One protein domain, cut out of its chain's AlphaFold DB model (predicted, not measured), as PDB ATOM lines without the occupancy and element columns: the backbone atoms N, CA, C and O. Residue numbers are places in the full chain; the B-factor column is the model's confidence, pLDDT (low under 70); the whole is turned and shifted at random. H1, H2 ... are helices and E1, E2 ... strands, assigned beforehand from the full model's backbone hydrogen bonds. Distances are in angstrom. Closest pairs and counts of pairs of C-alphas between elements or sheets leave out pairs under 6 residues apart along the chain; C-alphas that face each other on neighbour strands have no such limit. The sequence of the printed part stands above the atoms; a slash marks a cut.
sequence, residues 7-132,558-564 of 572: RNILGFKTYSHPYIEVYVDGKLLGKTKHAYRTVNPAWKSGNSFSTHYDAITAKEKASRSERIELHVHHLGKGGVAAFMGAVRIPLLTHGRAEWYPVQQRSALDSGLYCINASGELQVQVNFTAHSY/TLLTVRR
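What this domain is: This is residues 7 to 132 and 558 to 564 of the 572 residues of the protein "C2 domain-containing protein" of Fistulifera solaris (UniProt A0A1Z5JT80). Two strongly twisted sheets lie partly face to face as a sandwich, the four-stranded E3 E2 E4 E5 and the three-stranded E6 E7 E8, their strands crossed at 38 degrees. The single helix H1 is near one end of the long axis, and residues 8 to 13 stick out at the other. The 133 printed residues hold, along the chain, E1 E2 E3 H1 E4 E5 E6 E7 E8, and both sheets are antiparallel, in the orders E3 E2 E4 E5 and E6 E7 E8. The class is mostly strand, with under half of the residues in named elements. The whole is compact, with a radius of gyration of the C-alphas of 16.0 A, yet elongated, spanning 60 by 34 by 25 A.

How they stand to each other: In the larger sheet, E2, residues 18 to 24, and E4, residues 67 to 75, are antiparallel neighbours at 154 degrees, with N 21 and O 71 2.9 A apart. E3, residues 27 to 31, forms a hairpin with E2, N 29 and O 22 being 2.8 A apart. E5, residues 81 to 90, forms a hairpin with E4, N 70 and O 87 being 2.8 A apart, and bends by 60 degrees at residue 84. E3, H1, residues 55 to 63, and E4 make a split strand-helix-strand unit, two strands running the same way with E2 between them, and its crossover is right-handed. In the other sheet, E6, residues 97 to 101, and E7, residues 120 to 131, form a hairpin, with N 98 and O 123 2.9 A apart. E8, residues 558 to 563, is the antiparallel neighbour of E7 on staggered pairing, with N 561 and O 126 2.8 A apart. Between the sheets, the closest C-alphas of E5 and E6 are those of Val 87 and Pro 101, 6.2 A apart. H1 only grazes the sheet E6 E7 E8, with its residues 55 to 58, and every O i to N i+4 pair in it is within hydrogen-bond range. E1, residues 13 to 15, pairs with no named strand and runs on into E2 at 74 degrees.

Where its parts are: E1 begins at C-alpha 13, (144.949, 144.622, 97.230). E7 measures 34.6 A, E5 26.0 A, E4 24.8 A and E2 19.9 A, while E8 measures 15.3 A, E6 13.3 A, H1 12.1 A, E3 11.8 A and E1 6.3 A. E8 ends at C-alpha 563, (138.578, 123.601, 77.794).

The domain as a whole: The C-alphas of Leu 10 and Tyr 132 are the two farthest apart, 60.7 A. Residues 133 to 557 are cut out, and C-alphas 132 and 558 are 11.3 A apart. The links E3 to H1 and E6 to E7 are long, and residues 52 to 53 pair antiparallel with residues 558 to 559 of E8. The mean pLDDT of the printed part is 75.5, and 41 residues are under 70, among them residues 51 to 66 and 558 to 564.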
ATOM      1  N   ARG A   7     143.788 141.947 100.560       83.94
ATOM      2  CA  ARG A   7     144.834 142.871 101.000       83.94
ATOM      3  C   ARG A   7     146.046 142.116 101.555       83.94
ATOM      4  O   ARG A   7     145.882 141.119 102.255       83.94
ATOM      5  N   ASN A   8     147.248 142.601 101.258       80.19
ATOM      6  CA  ASN A   8     148.468 142.175 101.941       80.19
ATOM      7  C   ASN A   8     148.562 142.812 103.341       80.19
ATOM      8  O   ASN A   8     147.692 143.580 103.753       80.19
ATOM      9  N   ILE A   9     149.646 142.515 104.061       79.00
ATOM     10  CA  ILE A   9     149.916 143.046 105.409       79.00
ATOM     11  C   ILE A   9     150.008 144.581 105.466       79.00
ATOM     12  O   ILE A   9     149.797 145.158 106.524       79.00
ATOM     13  N   LEU A  10     150.270 145.238 104.331       79.38
ATOM     14  CA  LEU A  10     150.331 146.697 104.191       79.38
ATOM     15  C   LEU A  10     148.991 147.304 103.733       79.38
ATOM     16  O   LEU A  10     148.908 148.493 103.451       79.38
ATOM     17  N   GLY A  11     147.932 146.496 103.622       79.12
ATOM     18  CA  GLY A  11     146.600 146.953 103.228       79.12
ATOM     19  C   GLY A  11     146.362 147.070 101.717       79.12
ATOM     20  O   GLY A  11     145.240 147.381 101.314       79.12
ATOM     21  N   PHE A  12     147.347 146.767 100.866       82.81
ATOM     22  CA  PHE A  12     147.207 146.834  99.407       82.81
ATOM     23  C   PHE A  12     146.553 145.577  98.838       82.81
ATOM     24  O   PHE A  12     146.962 144.456  99.155       82.81
ATOM     25  N   LYS A  13     145.564 145.744  97.950       84.06
ATOM     26  CA  LYS A  13     144.949 144.622  97.230       84.06
ATOM     27  C   LYS A  13     145.959 144.014  96.256       84.06
ATOM     28  O   LYS A  13     146.349 144.672  95.301       84.06
ATOM     29  N   THR A  14     146.378 142.774  96.493       85.25
ATOM     30  CA  THR A  14     147.493 142.147  95.751       85.25
ATOM     31  C   THR A  14     147.159 140.785  95.156       85.25
ATOM     32  O   THR A  14     147.792 140.380  94.187       85.25
ATOM     33  N   TYR A  15     146.162 140.072  95.686       85.00
ATOM     34  CA  TYR A  15     145.809 138.742  95.186       85.00
ATOM     35  C   TYR A  15     144.314 138.431  95.306       85.00
ATOM     36  O   TYR A  15     143.553 139.156  95.947       85.00
ATOM     37  N   SER A  16     143.893 137.320  94.697       88.31
ATOM     38  CA  SER A  16     142.536 136.772  94.778       88.31
ATOM     39  C   SER A  16     142.569 135.248  94.975       88.31
ATOM     40  O   SER A  16     143.616 134.616  94.824       88.31
ATOM     41  N   HIS A  17     141.419 134.655  95.308       89.19
ATOM     42  CA  HIS A  17     141.180 133.212  95.283       89.19
ATOM     43  C   HIS A  17     140.134 132.865  94.211       89.19
ATOM     44  O   HIS A  17     139.001 132.521  94.561       89.19
ATOM     45  N   PRO A  18     140.435 133.080  92.917       88.88
ATOM     46  CA  PRO A  18     139.403 133.082  91.896       88.88
ATOM     47  C   PRO A  18     138.913 131.665  91.558       88.88
ATOM     48  O   PRO A  18     139.709 130.729  91.440       88.88
ATOM     49  N   TYR A  19     137.612 131.520  91.336       89.38
ATOM     50  CA  TYR A  19     136.975 130.361  90.712       89.38
ATOM     51  C   TYR A  19     135.925 130.828  89.700       89.38
ATOM     52  O   TYR A  19     135.545 131.999  89.695       89.38
ATOM     53  N   ILE A  20     135.500 129.927  88.816       88.44
ATOM     54  CA  ILE A  20     134.546 130.229  87.748       88.44
ATOM     55  C   ILE A  20     133.302 129.372  87.921       88.44
ATOM     56  O   ILE A  20     133.422 128.173  88.175       88.44
ATOM     57  N   GLU A  21     132.139 129.975  87.721       90.62
ATOM     58  CA  GLU A  21     130.861 129.299  87.512       90.62
ATOM     59  C   GLU A  21     130.470 129.422  86.036       90.62
ATOM     60  O   GLU A  21     130.575 130.497  85.446       90.62
ATOM     61  N   VAL A  22     130.088 128.307  85.412       86.50
ATOM     62  CA  VAL A  22     129.766 128.244  83.980       86.50
ATOM     63  C   VAL A  22     128.261 128.181  83.813       86.50
ATOM     64  O   VAL A  22     127.637 127.211  84.236       86.50
ATOM     65  N   TYR A  23     127.698 129.186  83.158       85.50
ATOM     66  CA  TYR A  23     126.280 129.286  82.867       85.50
ATOM     67  C   TYR A  23     126.026 129.169  81.374       85.50
ATOM     68  O   TYR A  23     126.657 129.843  80.557       85.50
ATOM     69  N   VAL A  24     125.048 128.342  81.030       77.62
ATOM     70  CA  VAL A  24     124.484 128.293  79.685       77.62
ATOM     71  C   VAL A  24     122.970 128.302  79.830       77.62
ATOM     72  O   VAL A  24     122.423 127.602  80.679       77.62
ATOM     73  N   ASP A  25     122.292 129.163  79.073       72.75
ATOM     74  CA  ASP A  25     120.834 129.351  79.145       72.75
ATOM     75  C   ASP A  25     120.334 129.777  80.534       72.75
ATOM     76  O   ASP A  25     119.252 129.395  80.975       72.75
ATOM     77  N   GLY A  26     121.171 130.510  81.275       78.44
ATOM     78  CA  GLY A  26     120.899 130.885  82.664       78.44
ATOM     79  C   GLY A  26     120.986 129.726  83.666       78.44
ATOM     80  O   GLY A  26     120.772 129.945  84.857       78.44
ATOM     81  N   LYS A  27     121.338 128.509  83.231       82.19
ATOM     82  CA  LYS A  27     121.530 127.342  84.101       82.19
ATOM     83  C   LYS A  27     123.010 127.121  84.396       82.19
ATOM     84  O   LYS A  27     123.841 127.130  83.489       82.19
ATOM     85  N   LEU A  28     123.327 126.885  85.668       86.19
ATOM     86  CA  LEU A  28     124.673 126.535  86.114       86.19
ATOM     87  C   LEU A  28     125.032 125.123  85.623       86.19
ATOM     88  O   LEU A  28     124.435 124.146  86.065       86.19
ATOM     89  N   LEU A  29     126.029 125.013  84.741       82.38
ATOM     90  CA  LEU A  29     126.594 123.734  84.291       82.38
ATOM     91  C   LEU A  29     127.610 123.163  85.283       82.38
ATOM     92  O   LEU A  29     127.805 121.952  85.354       82.38
ATOM     93  N   GLY A  30     128.291 124.026  86.033       84.44
ATOM     94  CA  GLY A  30     129.272 123.612  87.026       84.44
ATOM     95  C   GLY A  30     130.244 124.724  87.391       84.44
ATOM     96  O   GLY A  30     130.146 125.849  86.902       84.44
ATOM     97  N   LYS A  31     131.198 124.402  88.269       87.69
ATOM     98  CA  LYS A  31     132.199 125.353  88.758       87.69
ATOM     99  C   LYS A  31     133.599 124.765  88.819       87.69
ATOM    100  O   LYS A  31     133.773 123.565  89.030       87.69
ATOM    101  N   THR A  32     134.611 125.611  88.667       83.94
ATOM    102  CA  THR A  32     136.011 125.206  88.832       83.94
ATOM    103  C   THR A  32     136.389 125.119  90.310       83.94
ATOM    104  O   THR A  32     135.768 125.734  91.178       83.94
ATOM    105  N   LYS A  33     137.494 124.426  90.612       83.56
ATOM    106  CA  LYS A  33     138.196 124.636  91.889       83.56
ATOM    107  C   LYS A  33     138.728 126.073  91.959       83.56
ATOM    108  O   LYS A  33     139.055 126.664  90.926       83.56
ATOM    109  N   HIS A  34     138.838 126.629  93.163       85.19
ATOM    110  CA  HIS A  34     139.441 127.947  93.348       85.19
ATOM    111  C   HIS A  34     140.965 127.875  93.195       85.19
ATOM    112  O   HIS A  34     141.608 126.930  93.651       85.19
ATOM    113  N   ALA A  35     141.547 128.878  92.543       85.25
ATOM    114  CA  ALA A  35     142.989 129.074  92.509       85.25
ATOM    115  C   ALA A  35     143.415 129.861  93.752       85.25
ATOM    116  O   ALA A  35     142.692 130.748  94.196       85.25
ATOM    117  N   TYR A  36     144.569 129.552  94.336       86.50
ATOM    118  CA  TYR A  36     144.990 130.165  95.596       86.50
ATOM    119  C   TYR A  36     145.954 131.335  95.368       86.50
ATOM    120  O   TYR A  36     146.912 131.191  94.614       86.50
ATOM    121  N   ARG A  37     145.705 132.474  96.037       87.50
ATOM    122  CA  ARG A  37     146.573 133.671  96.078       87.50
ATOM    123  C   ARG A  37     147.149 134.068  94.718       87.50
ATOM    124  O   ARG A  37     148.357 134.164  94.543       87.50
ATOM    125  N   THR A  38     146.275 134.314  93.750       85.38
ATOM    126  CA  THR A  38     146.697 134.682  92.398       85.38
ATOM    127  C   THR A  38     145.699 135.612  91.717       85.38
ATOM    128  O   THR A  38     144.497 135.566  91.975       85.38
ATOM    129  N   VAL A  39     146.221 136.461  90.836       83.94
ATOM    130  CA  VAL A  39     145.474 137.270  89.859       83.94
ATOM    131  C   VAL A  39     145.670 136.758  88.428       83.94
ATOM    132  O   VAL A  39     145.006 137.215  87.503       83.94
ATOM    133  N   ASN A  40     146.529 135.754  88.246       85.00
ATOM    134  CA  ASN A  40     146.755 135.043  86.990       85.00
ATOM    135  C   ASN A  40     146.474 133.551  87.221       85.00
ATOM    136  O   ASN A  40     147.396 132.731  87.224       85.00
ATOM    137  N   PRO A  41     145.219 133.183  87.534       80.38
ATOM    138  CA  PRO A  41     144.898 131.813  87.899       80.38
ATOM    139  C   PRO A  41     145.167 130.843  86.759       80.38
ATOM    140  O   PRO A  41     144.869 131.141  85.605       80.38
ATOM    141  N   ALA A  42     145.666 129.654  87.101       76.69
ATOM    142  CA  ALA A  42     145.833 128.504  86.219       76.69
ATOM    143  C   ALA A  42     144.986 127.331  86.739       76.69
ATOM    144  O   ALA A  42     145.342 126.692  87.728       76.69
ATOM    145  N   TRP A  43     143.853 127.054  86.092       74.19
ATOM    146  CA  TRP A  43     143.006 125.900  86.411       74.19
ATOM    147  C   TRP A  43     143.409 124.727  85.501       74.19
ATOM    148  O   TRP A  43     143.367 124.866  84.281       74.19
ATOM    149  N   LYS A  44     143.867 123.607  86.087       57.38
ATOM    150  CA  LYS A  44     144.413 122.439  85.358       57.38
ATOM    151  C   LYS A  44     143.359 121.697  84.510       57.38
ATOM    152  O   LYS A  44     142.159 121.803  84.767       57.38
ATOM    153  N   SER A  45     143.840 120.911  83.538       51.00
ATOM    154  CA  SER A  45     143.070 119.991  82.684       51.00
ATOM    155  C   SER A  45     142.233 119.014  83.518       51.00
ATOM    156  O   SER A  45     142.777 118.305  84.363       51.00
ATOM    157  N   GLY A  46     140.916 119.003  83.294       51.56
ATOM    158  CA  GLY A  46     139.941 118.193  84.042       51.56
ATOM    159  C   GLY A  46     138.618 118.915  84.335       51.56
ATOM    160  O   GLY A  46     137.621 118.262  84.606       51.56
ATOM    161  N   ASN A  47     138.577 120.248  84.224       62.28
ATOM    162  CA  ASN A  47     137.348 121.041  84.368       62.28
ATOM    163  C   ASN A  47     136.697 121.306  83.001       62.28
ATOM    164  O   ASN A  47     136.632 122.452  82.562       62.28
ATOM    165  N   SER A  48     136.297 120.251  82.292       68.38
ATOM    166  CA  SER A  48     135.464 120.395  81.097       68.38
ATOM    167  C   SER A  48     133.995 120.377  81.487       68.38
ATOM    168  O   SER A  48     133.549 119.434  82.135       68.38
ATOM    169  N   PHE A  49     133.254 121.390  81.056       74.31
ATOM    170  CA  PHE A  49     131.804 121.451  81.215       74.31
ATOM    171  C   PHE A  49     131.155 121.191  79.868       74.31
ATOM    172  O   PHE A  49     131.635 121.717  78.857       74.31
ATOM    173  N   SER A  50     130.088 120.397  79.872       72.12
ATOM    174  CA  SER A  50     129.362 120.054  78.661       72.12
ATOM    175  C   SER A  50     127.859 120.123  78.811       72.12
ATOM    176  O   SER A  50     127.302 119.793  79.852       72.12
ATOM    177  N   THR A  51     127.219 120.539  77.726       69.56
ATOM    178  CA  THR A  51     125.770 120.537  77.553       69.56
ATOM    179  C   THR A  51     125.442 120.007  76.159       69.56
ATOM    180  O   THR A  51     126.277 120.105  75.253       69.56
ATOM    181  N   HIS A  52     124.249 119.429  76.020       67.56
ATOM    182  CA  HIS A  52     123.757 118.809  74.795       67.56
ATOM    183  C   HIS A  52     122.517 119.537  74.285       67.56
ATOM    184  O   HIS A  52     121.550 119.717  75.024       67.56
ATOM    185  N   TYR A  53     122.531 119.879  73.000       62.44
ATOM    186  CA  TYR A  53     121.385 120.447  72.292       62.44
ATOM    187  C   TYR A  53     120.960 119.528  71.150       62.44
ATOM    188  O   TYR A  53     121.825 119.003  70.441       62.44
ATOM    189  N   ASP A  54     119.649 119.359  70.967       58.16
ATOM    190  CA  ASP A  54     119.094 118.892  69.693       58.16
ATOM    191  C   ASP A  54     119.219 119.989  68.617       58.16
ATOM    192  O   ASP A  54     119.513 121.146  68.923       58.16
ATOM    193  N   ALA A  55     119.006 119.630  67.350       56.91
ATOM    194  CA  ALA A  55     119.199 120.541  66.221       56.91
ATOM    195  C   ALA A  55     118.277 121.777  66.253       56.91
ATOM    196  O   ALA A  55     118.686 122.860  65.833       56.91
ATOM    197  N   ILE A  56     117.048 121.638  66.764       56.47
ATOM    198  CA  ILE A  56     116.051 122.717  66.789       56.47
ATOM    199  C   ILE A  56     116.407 123.713  67.887       56.47
ATOM    200  O   ILE A  56     116.531 124.908  67.626       56.47
ATOM    201  N   THR A  57     116.675 123.208  69.090       61.03
ATOM    202  CA  THR A  57     117.140 124.009  70.218       61.03
ATOM    203  C   THR A  57     118.464 124.690  69.870       61.03
ATOM    204  O   THR A  57     118.622 125.885  70.099       61.03
ATOM    205  N   ALA A  58     119.405 123.984  69.234       61.75
ATOM    206  CA  ALA A  58     120.655 124.582  68.769       61.75
ATOM    207  C   ALA A  58     120.416 125.737  67.774       61.75
ATOM    208  O   ALA A  58     121.061 126.779  67.896       61.75
ATOM    209  N   LYS A  59     119.460 125.598  66.837       58.56
ATOM    210  CA  LYS A  59     119.060 126.658  65.889       58.56
ATOM    211  C   LYS A  59     118.480 127.874  66.604       58.56
ATOM    212  O   LYS A  59     118.904 128.996  66.331       58.56
ATOM    213  N   GLU A  60     117.515 127.674  67.496       63.25
ATOM    214  CA  GLU A  60     116.890 128.776  68.236       63.25
ATOM    215  C   GLU A  60     117.937 129.560  69.024       63.25
ATOM    216  O   GLU A  60     117.996 130.788  68.935       63.25
ATOM    217  N   LYS A  61     118.837 128.849  69.702       65.69
ATOM    218  CA  LYS A  61     119.915 129.448  70.492       65.69
ATOM    219  C   LYS A  61     120.937 130.189  69.643       65.69
ATOM    220  O   LYS A  61     121.331 131.304  69.993       65.69
ATOM    221  N   ALA A  62     121.312 129.621  68.497       62.22
ATOM    222  CA  ALA A  62     122.179 130.282  67.528       62.22
ATOM    223  C   ALA A  62     121.530 131.565  66.974       62.22
ATOM    224  O   ALA A  62     122.171 132.614  66.951       62.22
ATOM    225  N   SER A  63     120.246 131.512  66.600       61.56
ATOM    226  CA  SER A  63     119.509 132.661  66.048       61.56
ATOM    227  C   SER A  63     119.354 133.812  67.048       61.56
ATOM    228  O   SER A  63     119.454 134.980  66.677       61.56
ATOM    229  N   ARG A  64     119.202 133.493  68.338       67.50
ATOM    230  CA  ARG A  64     119.121 134.474  69.430       67.50
ATOM    231  C   ARG A  64     120.479 135.023  69.868       67.50
ATOM    232  O   ARG A  64     120.521 135.854  70.771       67.50
ATOM    233  N   SER A  65     121.579 134.583  69.246       65.00
ATOM    234  CA  SER A  65     122.945 134.935  69.656       65.00
ATOM    235  C   SER A  65     123.172 134.714  71.155       65.00
ATOM    236  O   SER A  65     123.807 135.538  71.826       65.00
ATOM    237  N   GLU A  66     122.616 133.622  71.693       68.19
ATOM    238  CA  GLU A  66     122.774 133.291  73.105       68.19
ATOM    239  C   GLU A  66     124.265 133.139  73.454       68.19
ATOM    240  O   GLU A  66     125.122 132.832  72.612       68.19
ATOM    241  N   ARG A  67     124.601 133.445  74.709       74.81
ATOM    242  CA  ARG A  67     125.990 133.536  75.166       74.81
ATOM    243  C   ARG A  67     126.208 132.594  76.333       74.81
ATOM    244  O   ARG A  67     125.397 132.536  77.253       74.81
ATOM    245  N   ILE A  68     127.341 131.908  76.305       82.25
ATOM    246  CA  ILE A  68     127.877 131.219  77.473       82.25
ATOM    247  C   ILE A  68     128.389 132.308  78.410       82.25
ATOM    248  O   ILE A  68     129.184 133.158  77.998       82.25
ATOM    249  N   GLU A  69     127.932 132.298  79.656       88.25
ATOM    250  CA  GLU A  69     128.415 133.225  80.670       88.25
ATOM    251  C   GLU A  69     129.342 132.500  81.640       88.25
ATOM    252  O   GLU A  69     128.989 131.480  82.226       88.25
ATOM    253  N   LEU A  70     130.541 133.040  81.831       89.25
ATOM    254  CA  LEU A  70     131.455 132.598  82.874       89.25
ATOM    255  C   LEU A  70     131.453 133.651  83.967       89.25
ATOM    256  O   LEU A  70     131.920 134.769  83.750       89.25
ATOM    257  N   HIS A  71     130.921 133.313  85.132       91.69
ATOM    258  CA  HIS A  71     130.920 134.205  86.283       91.69
ATOM    259  C   HIS A  71     132.196 133.966  87.081       91.69
ATOM    260  O   HIS A  71     132.513 132.837  87.457       91.69
ATOM    261  N   VAL A  72     132.975 135.024  87.295       90.62
ATOM    262  CA  VAL A  72     134.249 134.963  88.013       90.62
ATOM    263  C   VAL A  72     134.005 135.381  89.449       90.62
ATOM    264  O   VAL A  72     133.518 136.480  89.707       90.62
ATOM    265  N   HIS A  73     134.389 134.532  90.392       91.69
ATOM    266  CA  HIS A  73     134.183 134.766  91.814       91.69
ATOM    267  C   HIS A  73     135.484 134.664  92.591       91.69
ATOM    268  O   HIS A  73     136.366 133.877  92.269       91.69
ATOM    269  N   HIS A  74     135.571 135.429  93.669       89.62
ATOM    270  CA  HIS A  74     136.612 135.380  94.674       89.62
ATOM    271  C   HIS A  74     136.107 134.619  95.900       89.62
ATOM    272  O   HIS A  74     135.126 135.045  96.504       89.62
ATOM    273  N   LEU A  75     136.801 133.564  96.330       89.56
ATOM    274  CA  LEU A  75     136.498 132.907  97.603       89.56
ATOM    275  C   LEU A  75     137.183 133.631  98.777       89.56
ATOM    276  O   LEU A  75     138.405 133.570  98.932       89.56
ATOM    277  N   GLY A  76     136.396 134.333  99.592       82.38
ATOM    278  CA  GLY A  76     136.859 135.083 100.760       82.38
ATOM    279  C   GLY A  76     137.018 134.241 102.032       82.38
ATOM    280  O   GLY A  76     136.779 133.031 102.061       82.38
ATOM    281  N   LYS A  77     137.419 134.902 103.128       74.12
ATOM    282  CA  LYS A  77     137.475 134.283 104.464       74.12
ATOM    283  C   LYS A  77     136.071 133.837 104.894       74.12
ATOM    284  O   LYS A  77     135.103 134.547 104.649       74.12
ATOM    285  N   GLY A  78     135.970 132.665 105.523       74.38
ATOM    286  CA  GLY A  78     134.682 132.087 105.932       74.38
ATOM    287  C   GLY A  78     133.860 131.477 104.789       74.38
ATOM    288  O   GLY A  78     132.705 131.138 105.000       74.38
ATOM    289  N   GLY A  79     134.430 131.336 103.584       76.12
ATOM    290  CA  GLY A  79     133.759 130.697 102.445       76.12
ATOM    291  C   GLY A  79     132.805 131.606 101.662       76.12
ATOM    292  O   GLY A  79     132.162 131.141 100.727       76.12
ATOM    293  N   VAL A  80     132.729 132.895 102.004       82.94
ATOM    294  CA  VAL A  80     131.869 133.866 101.312       82.94
ATOM    295  C   VAL A  80     132.452 134.198  99.938       82.94
ATOM    296  O   VAL A  80     133.599 134.641  99.833       82.94
ATOM    297  N   ALA A  81     131.665 133.987  98.883       86.94
ATOM    298  CA  ALA A  81     132.049 134.308  97.514       86.94
ATOM    299  C   ALA A  81     131.726 135.771  97.171       86.94
ATOM    300  O   ALA A  81     130.644 136.261  97.482       86.94
ATOM    301  N   ALA A  82     132.645 136.458  96.495       88.62
ATOM    302  CA  ALA A  82     132.440 137.808  95.974       88.62
ATOM    303  C   ALA A  82     132.594 137.821  94.452       88.62
ATOM    304  O   ALA A  82     133.584 137.315  93.925       88.62
ATOM    305  N   PHE A  83     131.635 138.403  93.738       90.56
ATOM    306  CA  PHE A  83     131.675 138.487  92.281       90.56
ATOM    307  C   PHE A  83     132.783 139.441  91.798       90.56
ATOM    308  O   PHE A  83     132.987 140.529  92.341       90.56
ATOM    309  N   MET A  84     133.525 139.020  90.776       89.75
ATOM    310  CA  MET A  84     134.675 139.737  90.212       89.75
ATOM    311  C   MET A  84     134.425 140.243  88.786       89.75
ATOM    312  O   MET A  84     135.209 141.049  88.292       89.75
ATOM    313  N   GLY A  85     133.368 139.772  88.125       90.69
ATOM    314  CA  GLY A  85     133.050 140.084  86.733       90.69
ATOM    315  C   GLY A  85     132.570 138.854  85.966       90.69
ATOM    316  O   GLY A  85     132.642 137.731  86.467       90.69
ATOM    317  N   ALA A  86     132.082 139.063  84.747       91.00
ATOM    318  CA  ALA A  86     131.633 137.989  83.869       91.00
ATOM    319  C   ALA A  86     132.329 138.043  82.512       91.00
ATOM    320  O   ALA A  86     132.643 139.113  81.995       91.00
ATOM    321  N   VAL A  87     132.521 136.874  81.916       88.06
ATOM    322  CA  VAL A  87     132.920 136.722  80.518       88.06
ATOM    323  C   VAL A  87     131.722 136.211  79.736       88.06
ATOM    324  O   VAL A  87     131.030 135.304  80.189       88.06
ATOM    325  N   ARG A  88     131.476 136.790  78.561       86.56
ATOM    326  CA  ARG A  88     130.390 136.388  77.666       86.56
ATOM    327  C   ARG A  88     130.974 135.878  76.362       86.56
ATOM    328  O   ARG A  88     131.600 136.645  75.636       86.56
ATOM    329  N   ILE A  89     130.749 134.604  76.074       80.25
ATOM    330  CA  ILE A  89     131.297 133.932  74.896       80.25
ATOM    331  C   ILE A  89     130.143 133.617  73.943       80.25
ATOM    332  O   ILE A  89     129.158 133.013  74.376       80.25
ATOM    333  N   PRO A  90     130.213 134.020  72.664       72.88
ATOM    334  CA  PRO A  90     129.207 133.629  71.687       72.88
ATOM    335  C   PRO A  90     129.248 132.111  71.459       72.88
ATOM    336  O   PRO A  90     130.325 131.533  71.312       72.88
ATOM    337  N   LEU A  91     128.073 131.477  71.374       64.25
ATOM    338  CA  LEU A  91     127.906 130.024  71.176       64.25
ATOM    339  C   LEU A  91     128.524 129.465  69.870       64.25
ATOM    340  O   LEU A  91     128.553 128.251  69.693       64.25
ATOM    341  N   LEU A  92     129.030 130.317  68.969       61.34
ATOM    342  CA  LEU A  92     129.457 129.960  67.605       61.34
ATOM    343  C   LEU A  92     130.981 129.938  67.389       61.34
ATOM    344  O   LEU A  92     131.440 129.939  66.249       61.34
ATOM    345  N   THR A  93     131.788 129.963  68.449       54.69
ATOM    346  CA  THR A  93     133.248 130.052  68.302       54.69
ATOM    347  C   THR A  93     133.889 128.696  68.000       54.69
ATOM    348  O   THR A  93     133.555 127.662  68.579       54.69
ATOM    349  N   HIS A  94     134.802 128.705  67.027       54.94
ATOM    350  CA  HIS A  94     135.600 127.552  66.625       54.94
ATOM    351  C   HIS A  94     136.511 127.089  67.774       54.94
ATOM    352  O   HIS A  94     136.868 127.882  68.636       54.94
ATOM    353  N   GLY A  95     136.944 125.820  67.748       59.81
ATOM    354  CA  GLY A  95     137.711 125.137  68.807       59.81
ATOM    355  C   GLY A  95     139.116 125.668  69.136       59.81
ATOM    356  O   GLY A  95     139.977 124.892  69.557       59.81
ATOM    357  N   ARG A  96     139.389 126.960  68.934       65.69
ATOM    358  CA  ARG A  96     140.631 127.630  69.331       65.69
ATOM    359  C   ARG A  96     140.459 128.287  70.699       65.69
ATOM    360  O   ARG A  96     139.373 128.704  71.080       65.69
ATOM    361  N   ALA A  97     141.546 128.329  71.462       74.25
ATOM    362  CA  ALA A  97     141.578 129.041  72.730       74.25
ATOM    363  C   ALA A  97     141.710 130.546  72.461       74.25
ATOM    364  O   ALA A  97     142.721 130.981  71.911       74.25
ATOM    365  N   GLU A  98     140.720 131.329  72.872       79.31
ATOM    366  CA  GLU A  98     140.679 132.781  72.681       79.31
ATOM    367  C   GLU A  98     140.653 133.508  74.024       79.31
ATOM    368  O   GLU A  98     140.183 132.974  75.031       79.31
ATOM    369  N   TRP A  99     141.191 134.727  74.048       82.69
ATOM    370  CA  TRP A  99     141.115 135.608  75.207       82.69
ATOM    371  C   TRP A  99     139.838 136.433  75.140       82.69
ATOM    372  O   TRP A  99     139.583 137.114  74.150       82.69
ATOM    373  N   TYR A 100     139.052 136.385  76.211       85.44
ATOM    374  CA  TYR A 100     137.833 137.168  76.346       85.44
ATOM    375  C   TYR A 100     137.939 138.126  77.536       85.44
ATOM    376  O   TYR A 100     138.406 137.718  78.609       85.44
ATOM    377  N   PRO A 101     137.476 139.379  77.389       89.75
ATOM    378  CA  PRO A 101     137.544 140.367  78.455       89.75
ATOM    379  C   PRO A 101     136.573 140.033  79.590       89.75
ATOM    380  O   PRO A 101     135.424 139.650  79.360       89.75
ATOM    381  N   VAL A 102     137.025 140.234  80.827       89.62
ATOM    382  CA  VAL A 102     136.163 140.206  82.013       89.62
ATOM    383  C   VAL A 102     135.452 141.548  82.122       89.62
ATOM    384  O   VAL A 102     136.089 142.588  82.280       89.62
ATOM    385  N   GLN A 103     134.126 141.519  82.042       89.69
ATOM    386  CA  GLN A 103     133.275 142.701  81.997       89.69
ATOM    387  C   GLN A 103     132.410 142.830  83.252       89.69
ATOM    388  O   GLN A 103     132.138 141.866  83.974       89.69
ATOM    389  N   GLN A 104     131.952 144.055  83.489       88.12
ATOM    390  CA  GLN A 104     130.939 144.360  84.492       88.12
ATOM    391  C   GLN A 104     129.568 143.878  83.993       88.12
ATOM    392  O   GLN A 104     129.296 143.905  82.791       88.12
ATOM    393  N   ARG A 105     128.683 143.456  84.901       83.25
ATOM    394  CA  ARG A 105     127.253 143.289  84.578       83.25
ATOM    395  C   ARG A 105     126.486 144.553  84.969       83.25
ATOM    396  O   ARG A 105     127.075 145.528  85.427       83.25
ATOM    397  N   SER A 106     125.171 144.542  84.762       78.44
ATOM    398  CA  SER A 106     124.302 145.655  85.142       78.44
ATOM    399  C   SER A 106     124.370 145.922  86.647       78.44
ATOM    400  O   SER A 106     124.299 144.987  87.440       78.44
ATOM    401  N   ALA A 107     124.430 147.197  87.038       72.56
ATOM    402  CA  ALA A 107     124.349 147.617  88.439       72.56
ATOM    403  C   ALA A 107     122.996 147.276  89.100       72.56
ATOM    404  O   ALA A 107     122.882 147.315  90.321       72.56
ATOM    405  N   LEU A 108     121.983 146.922  88.298       74.44
ATOM    406  CA  LEU A 108     120.671 146.456  88.758       74.44
ATOM    407  C   LEU A 108     120.675 144.980  89.201       74.44
ATOM    408  O   LEU A 108     119.722 144.528  89.829       74.44
ATOM    409  N   ASP A 109     121.730 144.225  88.883       75.56
ATOM    410  CA  ASP A 109     121.894 142.815  89.249       75.56
ATOM    411  C   ASP A 109     122.716 142.735  90.549       75.56
ATOM    412  O   ASP A 109     123.943 142.601  90.533       75.56
ATOM    413  N   SER A 110     122.048 142.932  91.694       63.81
ATOM    414  CA  SER A 110     122.675 143.232  92.997       63.81
ATOM    415  C   SER A 110     123.631 142.152  93.526       63.81
ATOM    416  O   SER A 110     124.459 142.443  94.390       63.81
ATOM    417  N   GLY A 111     123.573 140.930  92.985       70.75
ATOM    418  CA  GLY A 111     124.502 139.832  93.285       70.75
ATOM    419  C   GLY A 111     125.640 139.644  92.273       70.75
ATOM    420  O   GLY A 111     126.597 138.926  92.564       70.75
ATOM    421  N   LEU A 112     125.568 140.283  91.101       79.44
ATOM    422  CA  LEU A 112     126.479 140.066  89.971       79.44
ATOM    423  C   LEU A 112     127.106 141.373  89.467       79.44
ATOM    424  O   LEU A 112     127.469 141.480  88.301       79.44
ATOM    425  N   TYR A 113     127.280 142.374  90.331       83.38
ATOM    426  CA  TYR A 113     127.928 143.635  89.968       83.38
ATOM    427  C   TYR A 113     129.329 143.768  90.582       83.38
ATOM    428  O   TYR A 113     129.530 143.578  91.780       83.38
ATOM    429  N   CYS A 114     130.317 144.126  89.756       83.44
ATOM    430  CA  CYS A 114     131.674 144.439  90.202       83.44
ATOM    431  C   CYS A 114     132.208 145.649  89.431       83.44
ATOM    432  O   CYS A 114     132.570 145.530  88.265       83.44
ATOM    433  N   ILE A 115     132.306 146.802  90.097       82.06
ATOM    434  CA  ILE A 115     132.741 148.074  89.488       82.06
ATOM    435  C   ILE A 115     134.179 148.048  88.941       82.06
ATOM    436  O   ILE A 115     134.533 148.846  88.085       82.06
ATOM    437  N   ASN A 116     135.016 147.123  89.416       86.06
ATOM    438  CA  ASN A 116     136.422 147.011  89.014       86.06
ATOM    439  C   ASN A 116     136.701 145.734  88.205       86.06
ATOM    440  O   ASN A 116     137.846 145.271  88.170       86.06
ATOM    441  N   ALA A 117     135.668 145.136  87.596       87.50
ATOM    442  CA  ALA A 117     135.844 143.979  86.724       87.50
ATOM    443  C   ALA A 117     136.874 144.311  85.637       87.50
ATOM    444  O   ALA A 117     136.735 145.291  84.907       87.50
ATOM    445  N   SER A 118     137.952 143.535  85.601       85.88
ATOM    446  CA  SER A 118     139.098 143.773  84.730       85.88
ATOM    447  C   SER A 118     139.894 142.488  84.535       85.88
ATOM    448  O   SER A 118     139.823 141.555  85.345       85.88
ATOM    449  N   GLY A 119     140.661 142.454  83.448       87.75
ATOM    450  CA  GLY A 119     141.433 141.295  83.027       87.75
ATOM    451  C   GLY A 119     140.776 140.528  81.893       87.75
ATOM    452  O   GLY A 119     139.759 140.935  81.339       87.75
ATOM    453  N   GLU A 120     141.379 139.395  81.558       86.88
ATOM    454  CA  GLU A 120     140.953 138.537  80.459       86.88
ATOM    455  C   GLU A 120     141.054 137.076  80.896       86.88
ATOM    456  O   GLU A 120     141.897 136.721  81.733       86.88
ATOM    457  N   LEU A 121     140.199 136.233  80.324       83.94
ATOM    458  CA  LEU A 121     140.244 134.785  80.481       83.94
ATOM    459  C   LEU A 121     140.483 134.132  79.130       83.94
ATOM    460  O   LEU A 121     139.759 134.400  78.176       83.94
ATOM    461  N   GLN A 122     141.457 133.228  79.080       83.00
ATOM    462  CA  GLN A 122     141.644 132.363  77.928       83.00
ATOM    463  C   GLN A 122     140.697 131.170  78.028       83.00
ATOM    464  O   GLN A 122     140.767 130.396  78.992       83.00
ATOM    465  N   VAL A 123     139.829 131.017  77.037       78.00
ATOM    466  CA  VAL A 123     138.795 129.988  77.003       78.00
ATOM    467  C   VAL A 123     138.813 129.311  75.643       78.00
ATOM    468  O   VAL A 123     138.810 129.972  74.612       78.00
ATOM    469  N   GLN A 124     138.836 127.983  75.636       76.06
ATOM    470  CA  GLN A 124     138.604 127.185  74.442       76.06
ATOM    471  C   GLN A 124     137.178 126.665  74.502       76.06
ATOM    472  O   GLN A 124     136.826 125.927  75.421       76.06
ATOM    473  N   VAL A 125     136.366 127.022  73.520       71.62
ATOM    474  CA  VAL A 125     135.024 126.471  73.367       71.62
ATOM    475  C   VAL A 125     135.054 125.514  72.191       71.62
ATOM    476  O   VAL A 125     135.279 125.914  71.058       71.62
ATOM    477  N   ASN A 126     134.864 124.226  72.460       67.81
ATOM    478  CA  ASN A 126     134.730 123.240  71.400       67.81
ATOM    479  C   ASN A 126     133.254 123.009  71.134       67.81
ATOM    480  O   ASN A 126     132.530 122.574  72.026       67.81
ATOM    481  N   PHE A 127     132.844 123.271  69.903       65.62
ATOM    482  CA  PHE A 127     131.548 122.891  69.377       65.62
ATOM    483  C   PHE A 127     131.734 121.628  68.535       65.62
ATOM    484  O   PHE A 127     132.509 121.631  67.577       65.62
ATOM    485  N   THR A 128     131.035 120.548  68.880       60.12
ATOM    486  CA  THR A 128     131.042 119.320  68.073       60.12
ATOM    487  C   THR A 128     129.624 118.977  67.668       60.12
ATOM    488  O   THR A 128     128.841 118.633  68.546       60.12
ATOM    489  N   ALA A 129     129.305 119.044  66.373       61.97
ATOM    490  CA  ALA A 129     128.074 118.469  65.845       61.97
ATOM    491  C   ALA A 129     128.332 117.074  65.280       61.97
ATOM    492  O   ALA A 129     129.283 116.850  64.530       61.97
ATOM    493  N   HIS A 130     127.436 116.153  65.595       60.16
ATOM    494  CA  HIS A 130     127.415 114.824  64.999       60.16
ATOM    495  C   HIS A 130     126.131 114.660  64.214       60.16
ATOM    496  O   HIS A 130     125.074 114.737  64.827       60.16
ATOM    497  N   SER A 131     126.202 114.410  62.904       66.38
ATOM    498  CA  SER A 131     125.029 113.903  62.193       66.38
ATOM    499  C   SER A 131     124.834 112.445  62.577       66.38
ATOM    500  O   SER A 131     125.723 111.618  62.337       66.38
ATOM    501  N   TYR A 132     123.682 112.121  63.144       73.06
ATOM    502  CA  TYR A 132     123.331 110.727  63.366       73.06
ATOM    503  C   TYR A 132     123.066 110.019  62.038       73.06
ATOM    504  O   TYR A 132     122.524 110.643  61.122       73.06
ATOM    505  N   THR A 558     124.940 118.711  69.572       35.44
ATOM    506  CA  THR A 558     126.085 119.561  69.885       35.44
ATOM    507  C   THR A 558     126.656 119.200  71.247       35.44
ATOM    508  O   THR A 558     125.938 119.316  72.234       35.44
ATOM    509  N   LEU A 559     127.932 118.814  71.318       38.53
ATOM    510  CA  LEU A 559     128.693 118.805  72.568       38.53
ATOM    511  C   LEU A 559     129.481 120.113  72.663       38.53
ATOM    512  O   LEU A 559     130.431 120.322  71.903       38.53
ATOM    513  N   LEU A 560     129.104 120.971  73.606       39.72
ATOM    514  CA  LEU A 560     129.929 122.106  74.002       39.72
ATOM    515  C   LEU A 560     130.988 121.604  74.984       39.72
ATOM    516  O   LEU A 560     130.629 121.006  75.987       39.72
ATOM    517  N   THR A 561     132.276 121.812  74.739       43.72
ATOM    518  CA  THR A 561     133.310 121.547  75.752       43.72
ATOM    519  C   THR A 561     134.114 122.804  75.997       43.72
ATOM    520  O   THR A 561     134.896 123.214  75.140       43.72
ATOM    521  N   VAL A 562     133.972 123.385  77.185       42.97
ATOM    522  CA  VAL A 562     134.831 124.489  77.619       42.97
ATOM    523  C   VAL A 562     136.136 123.895  78.152       42.97
ATOM    524  O   VAL A 562     136.152 123.278  79.215       42.97
ATOM    525  N   ARG A 563     137.226 124.013  77.392       47.03
ATOM    526  CA  ARG A 563     138.578 123.601  77.794       47.03
ATOM    527  C   ARG A 563     139.446 124.832  78.020       47.03
ATOM    528  O   ARG A 563     139.166 125.924  77.542       47.03
ATOM    529  N   ARG A 564     140.527 124.656  78.767       46.53
ATOM    530  CA  ARG A 564     141.564 125.673  78.905       46.53
ATOM    531  C   ARG A 564     142.896 125.063  78.522       46.53
ATOM    532  O   ARG A 564     143.226 123.973  78.988       46.53
TER     533      ARG A 564